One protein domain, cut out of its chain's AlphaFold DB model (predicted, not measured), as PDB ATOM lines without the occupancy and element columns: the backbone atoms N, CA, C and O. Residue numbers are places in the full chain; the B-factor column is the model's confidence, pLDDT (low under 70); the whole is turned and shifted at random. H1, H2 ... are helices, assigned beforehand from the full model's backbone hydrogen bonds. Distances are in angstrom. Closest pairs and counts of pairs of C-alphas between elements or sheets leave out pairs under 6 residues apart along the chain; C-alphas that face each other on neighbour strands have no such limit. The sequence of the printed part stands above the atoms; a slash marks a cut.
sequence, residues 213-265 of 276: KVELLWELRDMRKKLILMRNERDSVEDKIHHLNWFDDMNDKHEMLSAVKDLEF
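AT A GLANCE: This is residues 213 to 265 of the 276 residues of the protein "(rape) hypothetical protein" of Brassica napus (UniProt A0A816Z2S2). A long helix, H2, makes most of the length of a thin rod; after residue 246 a short link turns back and a shorter helix, H3, folds back beside the last part of H2 as a lopsided helical hairpin, while a short helix, H1, sticks out beyond the first residues of H2. The arrangement is open, with contact between H2 and H3 near one end of the rod and a bare H2 over its first half. The printed part has 53 residues with three named helices, in the order H1, H2, H3, and no named strand; its class is all helix. The whole is extended, with a radius of gyration of the C-alphas of 17.2 A and spans of 56 by 17 by 10 A.

HOW THE PARTS SIT: H1, residues 213 to 219, comes first and touches no helix. After one residue, a tight link, H2 follows with residues 221 to 246, and H1 and H2 meet only through their link. Residues 213 to 233, of which 213 to 219 belong to H1 and 221 to 233 belong to H2, stand free. A short link of six residues leads from H2 to H3, residues 253 to 264. H2 and H3 form a helical hairpin and run opposite ways at a shallow tilt of 16 degrees. They touch, H2 with residues 237 to 244 alone, and their closest C-alphas are those of Ile 241 and Val 260, 6.2 A apart. Residues 249 to 255, of which 253 to 255 belong to H3, stand free. H1 and H3 are apart. In H1, H2 and H3 every pair of O i and N i+4 is within hydrogen-bond range.

IN THESE COORDINATES: H1 begins at C-alpha 213, at (-61.650, -61.275, 5.506), and is 9.9 A long from its first to its last C-alpha. H2 is the longest helix, with 26 residues and 37.3 A from C-alpha 221 at (-59.233, -72.989, 5.514) to C-alpha 246 at (-39.804, -86.060, 34.559). H3 has 12 residues and measures 16.2 A from its first C-alpha to C-alpha 264 at (-36.083, -82.184, 19.562).

THE WHOLE: The two C-alphas farthest apart are those of Glu 215 and Asn 251, at 55.7 A, and the first and last printed C-alphas, those of Lys 213 and Phe 265, are 35.6 A apart. The printed part has no cut, and no link is long. The mean pLDDT of the printed part is 73.5. The model's confidence is low, under 70, in residues 246 to 265, and H3 has a mean pLDDT of 60.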
ATOM      1  N   LYS A 213     -62.135 -60.380   4.451       72.00
ATOM      2  CA  LYS A 213     -61.650 -61.275   5.506       72.00
ATOM      3  C   LYS A 213     -62.274 -62.664   5.363       72.00
ATOM      4  O   LYS A 213     -61.533 -63.629   5.370       72.00
ATOM      5  N   VAL A 214     -63.593 -62.777   5.221       80.88
ATOM      6  CA  VAL A 214     -64.298 -64.061   5.055       80.88
ATOM      7  C   VAL A 214     -63.804 -64.803   3.815       80.88
ATOM      8  O   VAL A 214     -63.510 -65.989   3.923       80.88
ATOM      9  N   GLU A 215     -63.619 -64.107   2.693       84.00
ATOM     10  CA  GLU A 215     -63.041 -64.668   1.462       84.00
ATOM     11  C   GLU A 215     -61.645 -65.269   1.725       84.00
ATOM     12  O   GLU A 215     -61.425 -66.455   1.488       84.00
ATOM     13  N   LEU A 216     -60.735 -64.516   2.353       83.00
ATOM     14  CA  LEU A 216     -59.398 -65.015   2.709       83.00
ATOM     15  C   LEU A 216     -59.430 -66.167   3.727       83.00
ATOM     16  O   LEU A 216     -58.644 -67.109   3.642       83.00
ATOM     17  N   LEU A 217     -60.320 -66.109   4.725       82.19
ATOM     18  CA  LEU A 217     -60.480 -67.186   5.709       82.19
ATOM     19  C   LEU A 217     -60.954 -68.476   5.035       82.19
ATOM     20  O   LEU A 217     -60.550 -69.563   5.450       82.19
ATOM     21  N   TRP A 218     -61.798 -68.343   4.014       87.88
ATOM     22  CA  TRP A 218     -62.297 -69.452   3.220       87.88
ATOM     23  C   TRP A 218     -61.206 -70.068   2.345       87.88
ATOM     24  O   TRP A 218     -61.096 -71.293   2.299       87.88
ATOM     25  N   GLU A 219     -60.380 -69.247   1.695       90.75
ATOM     26  CA  GLU A 219     -59.231 -69.702   0.898       90.75
ATOM     27  C   GLU A 219     -58.185 -70.419   1.763       90.75
ATOM     28  O   GLU A 219     -57.699 -71.492   1.412       90.75
ATOM     29  N   LEU A 220     -57.885 -69.881   2.948       88.94
ATOM     30  CA  LEU A 220     -56.860 -70.416   3.851       88.94
ATOM     31  C   LEU A 220     -57.355 -71.551   4.767       88.94
ATOM     32  O   LEU A 220     -56.623 -71.983   5.665       88.94
ATOM     33  N   ARG A 221     -58.589 -72.040   4.587       90.62
ATOM     34  CA  ARG A 221     -59.233 -72.989   5.514       90.62
ATOM     35  C   ARG A 221     -58.445 -74.289   5.692       90.62
ATOM     36  O   ARG A 221     -58.297 -74.761   6.817       90.62
ATOM     37  N   ASP A 222     -57.903 -74.845   4.612       90.50
ATOM     38  CA  ASP A 222     -57.243 -76.153   4.654       90.50
ATOM     39  C   ASP A 222     -55.809 -76.034   5.182       90.50
ATOM     40  O   ASP A 222     -55.373 -76.853   5.991       90.50
ATOM     41  N   MET A 223     -55.120 -74.933   4.859       86.25
ATOM     42  CA  MET A 223     -53.837 -74.588   5.480       86.25
ATOM     43  C   MET A 223     -53.977 -74.433   7.000       86.25
ATOM     44  O   MET A 223     -53.136 -74.913   7.755       86.25
ATOM     45  N   ARG A 224     -55.068 -73.816   7.468       81.69
ATOM     46  CA  ARG A 224     -55.351 -73.683   8.902       81.69
ATOM     47  C   ARG A 224     -55.646 -75.009   9.583       81.69
ATOM     48  O   ARG A 224     -55.141 -75.215  10.680       81.69
ATOM     49  N   LYS A 225     -56.406 -75.909   8.950       88.12
ATOM     50  CA  LYS A 225     -56.597 -77.276   9.469       88.12
ATOM     51  C   LYS A 225     -55.255 -77.981   9.630       88.12
ATOM     52  O   LYS A 225     -54.986 -78.531  10.692       88.12
ATOM     53  N   LYS A 226     -54.386 -77.885   8.617       87.44
ATOM     54  CA  LYS A 226     -53.033 -78.444   8.682       87.44
ATOM     55  C   LYS A 226     -52.239 -77.831   9.836       87.44
ATOM     56  O   LYS A 226     -51.611 -78.551  10.594       87.44
ATOM     57  N   LEU A 227     -52.304 -76.513  10.011       82.06
ATOM     58  CA  LEU A 227     -51.601 -75.813  11.088       82.06
ATOM     59  C   LEU A 227     -52.104 -76.208  12.485       82.06
ATOM     60  O   LEU A 227     -51.301 -76.294  13.406       82.06
ATOM     61  N   ILE A 228     -53.402 -76.477  12.647       85.69
ATOM     62  CA  ILE A 228     -53.965 -77.000  13.901       85.69
ATOM     63  C   ILE A 228     -53.447 -78.416  14.173       85.69
ATOM     64  O   ILE A 228     -52.989 -78.680  15.276       85.69
ATOM     65  N   LEU A 229     -53.460 -79.298  13.168       87.12
ATOM     66  CA  LEU A 229     -52.920 -80.656  13.306       87.12
ATOM     67  C   LEU A 229     -51.446 -80.629  13.716       87.12
ATOM     68  O   LEU A 229     -51.061 -81.277  14.680       87.12
ATOM     69  N   MET A 230     -50.650 -79.801  13.041       80.50
ATOM     70  CA  MET A 230     -49.218 -79.674  13.309       80.50
ATOM     71  C   MET A 230     -48.940 -79.059  14.692       80.50
ATOM     72  O   MET A 230     -47.953 -79.413  15.329       80.50
ATOM     73  N   ARG A 231     -49.822 -78.184  15.202       79.44
ATOM     74  CA  ARG A 231     -49.755 -77.708  16.595       79.44
ATOM     75  C   ARG A 231     -50.066 -78.814  17.594       79.44
ATOM     76  O   ARG A 231     -49.306 -78.967  18.532       79.44
ATOM     77  N   ASN A 232     -51.104 -79.613  17.361       86.06
ATOM     78  CA  ASN A 232     -51.436 -80.734  18.243       86.06
ATOM     79  C   ASN A 232     -50.316 -81.789  18.272       86.06
ATOM     80  O   ASN A 232     -50.023 -82.351  19.322       86.06
ATOM     81  N   GLU A 233     -49.681 -82.056  17.126       82.88
ATOM     82  CA  GLU A 233     -48.514 -82.941  17.048       82.88
ATOM     83  C   GLU A 233     -47.336 -82.379  17.842       82.88
ATOM     84  O   GLU A 233     -46.736 -83.108  18.629       82.88
ATOM     85  N   ARG A 234     -47.034 -81.086  17.676       82.31
ATOM     86  CA  ARG A 234     -46.004 -80.406  18.467       82.31
ATOM     87  C   ARG A 234     -46.309 -80.499  19.959       82.31
ATOM     88  O   ARG A 234     -45.429 -80.900  20.704       82.31
ATOM     89  N   ASP A 235     -47.529 -80.175  20.374       82.19
ATOM     90  CA  ASP A 235     -47.929 -80.199  21.783       82.19
ATOM     91  C   ASP A 235     -47.803 -81.630  22.348       82.19
ATOM     92  O   ASP A 235     -47.244 -81.825  23.419       82.19
ATOM     93  N   SER A 236     -48.171 -82.662  21.575       81.56
ATOM     94  CA  SER A 236     -47.953 -84.064  21.966       81.56
ATOM     95  C   SER A 236     -46.471 -84.439  22.093       81.56
ATOM     96  O   SER A 236     -46.113 -85.267  22.933       81.56
ATOM     97  N   VAL A 237     -45.601 -83.882  21.249       78.81
ATOM     98  CA  VAL A 237     -44.149 -84.084  21.350       78.81
ATOM     99  C   VAL A 237     -43.589 -83.351  22.567       78.81
ATOM    100  O   VAL A 237     -42.804 -83.943  23.303       78.81
ATOM    101  N   GLU A 238     -44.018 -82.115  22.815       79.06
ATOM    102  CA  GLU A 238     -43.649 -81.345  24.005       79.06
ATOM    103  C   GLU A 238     -44.079 -82.072  25.288       79.06
ATOM    104  O   GLU A 238     -43.259 -82.226  26.191       79.06
ATOM    105  N   ASP A 239     -45.294 -82.625  25.332       82.44
ATOM    106  CA  ASP A 239     -45.781 -83.438  26.452       82.44
ATOM    107  C   ASP A 239     -44.916 -84.686  26.662       82.44
ATOM    108  O   ASP A 239     -44.533 -85.000  27.789       82.44
ATOM    109  N   LYS A 240     -44.548 -85.397  25.586       79.38
ATOM    110  CA  LYS A 240     -43.652 -86.566  25.672       79.38
ATOM    111  C   LYS A 240     -42.272 -86.185  26.192       79.38
ATOM    112  O   LYS A 240     -41.745 -86.892  27.043       79.38
ATOM    113  N   ILE A 241     -41.698 -85.083  25.709       76.81
ATOM    114  CA  ILE A 241     -40.413 -84.566  26.197       76.81
ATOM    115  C   ILE A 241     -40.529 -84.212  27.682       76.81
ATOM    116  O   ILE A 241     -39.670 -84.597  28.470       76.81
ATOM    117  N   HIS A 242     -41.603 -83.532  28.086       79.00
ATOM    118  CA  HIS A 242     -41.838 -83.177  29.481       79.00
ATOM    119  C   HIS A 242     -41.987 -84.421  30.369       79.00
ATOM    120  O   HIS A 242     -41.396 -84.483  31.444       79.00
ATOM    121  N   HIS A 243     -42.724 -85.438  29.914       77.56
ATOM    122  CA  HIS A 243     -42.843 -86.717  30.613       77.56
ATOM    123  C   HIS A 243     -41.497 -87.438  30.732       77.56
ATOM    124  O   HIS A 243     -41.154 -87.883  31.821       77.56
ATOM    125  N   LEU A 244     -40.714 -87.530  29.656       73.19
ATOM    126  CA  LEU A 244     -39.399 -88.182  29.676       73.19
ATOM    127  C   LEU A 244     -38.414 -87.457  30.602       73.19
ATOM    128  O   LEU A 244     -37.744 -88.103  31.398       73.19
ATOM    129  N   ASN A 245     -38.396 -86.123  30.572       72.12
ATOM    130  CA  ASN A 245     -37.584 -85.316  31.485       72.12
ATOM    131  C   ASN A 245     -38.030 -85.451  32.952       72.12
ATOM    132  O   ASN A 245     -37.219 -85.270  33.853       72.12
ATOM    133  N   TRP A 246     -39.301 -85.776  33.210       68.38
ATOM    134  CA  TRP A 246     -39.804 -86.060  34.559       68.38
ATOM    135  C   TRP A 246     -39.338 -87.428  35.088       68.38
ATOM    136  O   TRP A 246     -39.171 -87.596  36.294       68.38
ATOM    137  N   PHE A 247     -39.117 -88.409  34.207       60.50
ATOM    138  CA  PHE A 247     -38.630 -89.750  34.565       60.50
ATOM    139  C   PHE A 247     -37.093 -89.871  34.606       60.50
ATOM    140  O   PHE A 247     -36.589 -90.935  34.964       60.50
ATOM    141  N   ASP A 248     -36.350 -88.788  34.336       53.12
ATOM    142  CA  ASP A 248     -34.870 -88.704  34.376       53.12
ATOM    143  C   ASP A 248     -34.265 -88.958  35.784       53.12
ATOM    144  O   ASP A 248     -33.049 -88.927  35.968       53.12
ATOM    145  N   ASP A 249     -35.103 -89.255  36.785       54.66
ATOM    146  CA  ASP A 249     -34.705 -89.611  38.153       54.66
ATOM    147  C   ASP A 249     -34.509 -91.131  38.370       54.66
ATOM    148  O   ASP A 249     -34.078 -91.551  39.443       54.66
ATOM    149  N   MET A 250     -34.798 -91.991  37.375       52.94
ATOM    150  CA  MET A 250     -34.663 -93.455  37.506       52.94
ATOM    151  C   MET A 250     -33.940 -94.111  36.307       52.94
ATOM    152  O   MET A 250     -34.536 -94.554  35.335       52.94
ATOM    153  N   ASN A 251     -32.617 -94.211  36.450       55.38
ATOM    154  CA  ASN A 251     -31.683 -95.234  35.942       55.38
ATOM    155  C   ASN A 251     -31.471 -95.569  34.443       55.38
ATOM    156  O   ASN A 251     -30.517 -96.299  34.194       55.38
ATOM    157  N   ASP A 252     -32.170 -95.007  33.450       58.06
ATOM    158  CA  ASP A 252     -31.886 -95.297  32.016       58.06
ATOM    159  C   ASP A 252     -31.591 -94.041  31.168       58.06
ATOM    160  O   ASP A 252     -32.285 -93.675  30.219       58.06
ATOM    161  N   LYS A 253     -30.492 -93.359  31.510       56.88
ATOM    162  CA  LYS A 253     -30.154 -92.018  30.996       56.88
ATOM    163  C   LYS A 253     -29.760 -91.968  29.510       56.88
ATOM    164  O   LYS A 253     -30.009 -90.975  28.833       56.88
ATOM    165  N   HIS A 254     -29.123 -93.013  28.977       56.47
ATOM    166  CA  HIS A 254     -28.506 -92.963  27.641       56.47
ATOM    167  C   HIS A 254     -29.490 -93.192  26.480       56.47
ATOM    168  O   HIS A 254     -29.388 -92.507  25.462       56.47
ATOM    169  N   GLU A 255     -30.448 -94.114  26.627       59.34
ATOM    170  CA  GLU A 255     -31.481 -94.375  25.611       59.34
ATOM    171  C   GLU A 255     -32.507 -93.236  25.551       59.34
ATOM    172  O   GLU A 255     -32.865 -92.772  24.466       59.34
ATOM    173  N   MET A 256     -32.905 -92.706  26.713       57.38
ATOM    174  CA  MET A 256     -33.858 -91.597  26.792       57.38
ATOM    175  C   MET A 256     -33.294 -90.285  26.236       57.38
ATOM    176  O   MET A 256     -33.992 -89.598  25.492       57.38
ATOM    177  N   LEU A 257     -32.020 -89.960  26.492       58.50
ATOM    178  CA  LEU A 257     -31.365 -88.781  25.903       58.50
ATOM    179  C   LEU A 257     -31.266 -88.851  24.372       58.50
ATOM    180  O   LEU A 257     -31.319 -87.814  23.710       58.50
ATOM    181  N   SER A 258     -31.116 -90.052  23.802       61.88
ATOM    182  CA  SER A 258     -31.154 -90.241  22.347       61.88
ATOM    183  C   SER A 258     -32.561 -89.995  21.804       61.88
ATOM    184  O   SER A 258     -32.723 -89.243  20.846       61.88
ATOM    185  N   ALA A 259     -33.583 -90.552  22.461       62.47
ATOM    186  CA  ALA A 259     -34.980 -90.377  22.067       62.47
ATOM    187  C   ALA A 259     -35.454 -88.916  22.184       62.47
ATOM    188  O   ALA A 259     -36.167 -88.427  21.309       62.47
ATOM    189  N   VAL A 260     -35.027 -88.193  23.225       61.41
ATOM    190  CA  VAL A 260     -35.317 -86.758  23.385       61.41
ATOM    191  C   VAL A 260     -34.638 -85.942  22.283       61.41
ATOM    192  O   VAL A 260     -35.296 -85.099  21.684       61.41
ATOM    193  N   LYS A 261     -33.374 -86.224  21.937       62.62
ATOM    194  CA  LYS A 261     -32.673 -85.534  20.834       62.62
ATOM    195  C   LYS A 261     -33.329 -85.761  19.471       62.62
ATOM    196  O   LYS A 261     -33.410 -84.825  18.677       62.62
ATOM    197  N   ASP A 262     -33.822 -86.969  19.210       63.03
ATOM    198  CA  ASP A 262     -34.540 -87.290  17.972       63.03
ATOM    199  C   ASP A 262     -35.909 -86.586  17.900       63.03
ATOM    200  O   ASP A 262     -36.354 -86.194  16.819       63.03
ATOM    201  N   LEU A 263     -36.564 -86.371  19.046       59.97
ATOM    202  CA  LEU A 263     -37.819 -85.616  19.152       59.97
ATOM    203  C   LEU A 263     -37.608 -84.093  19.094       59.97
ATOM    204  O   LEU A 263     -38.416 -83.388  18.489       59.97
ATOM    205  N   GLU A 264     -36.512 -83.586  19.663       57.66
ATOM    206  CA  GLU A 264     -36.083 -82.184  19.562       57.66
ATOM    207  C   GLU A 264     -35.657 -81.800  18.136       57.66
ATOM    208  O   GLU A 264     -35.606 -80.615  17.807       57.66
ATOM    209  N   PHE A 265     -35.373 -82.773  17.267       54.78
ATOM    210  CA  PHE A 265     -35.012 -82.545  15.871       54.78
ATOM    211  C   PHE A 265     -36.041 -83.166  14.918       54.78
ATOM    212  O   PHE A 265     -35.793 -84.148  14.215       54.78
TER     213      PHE A 265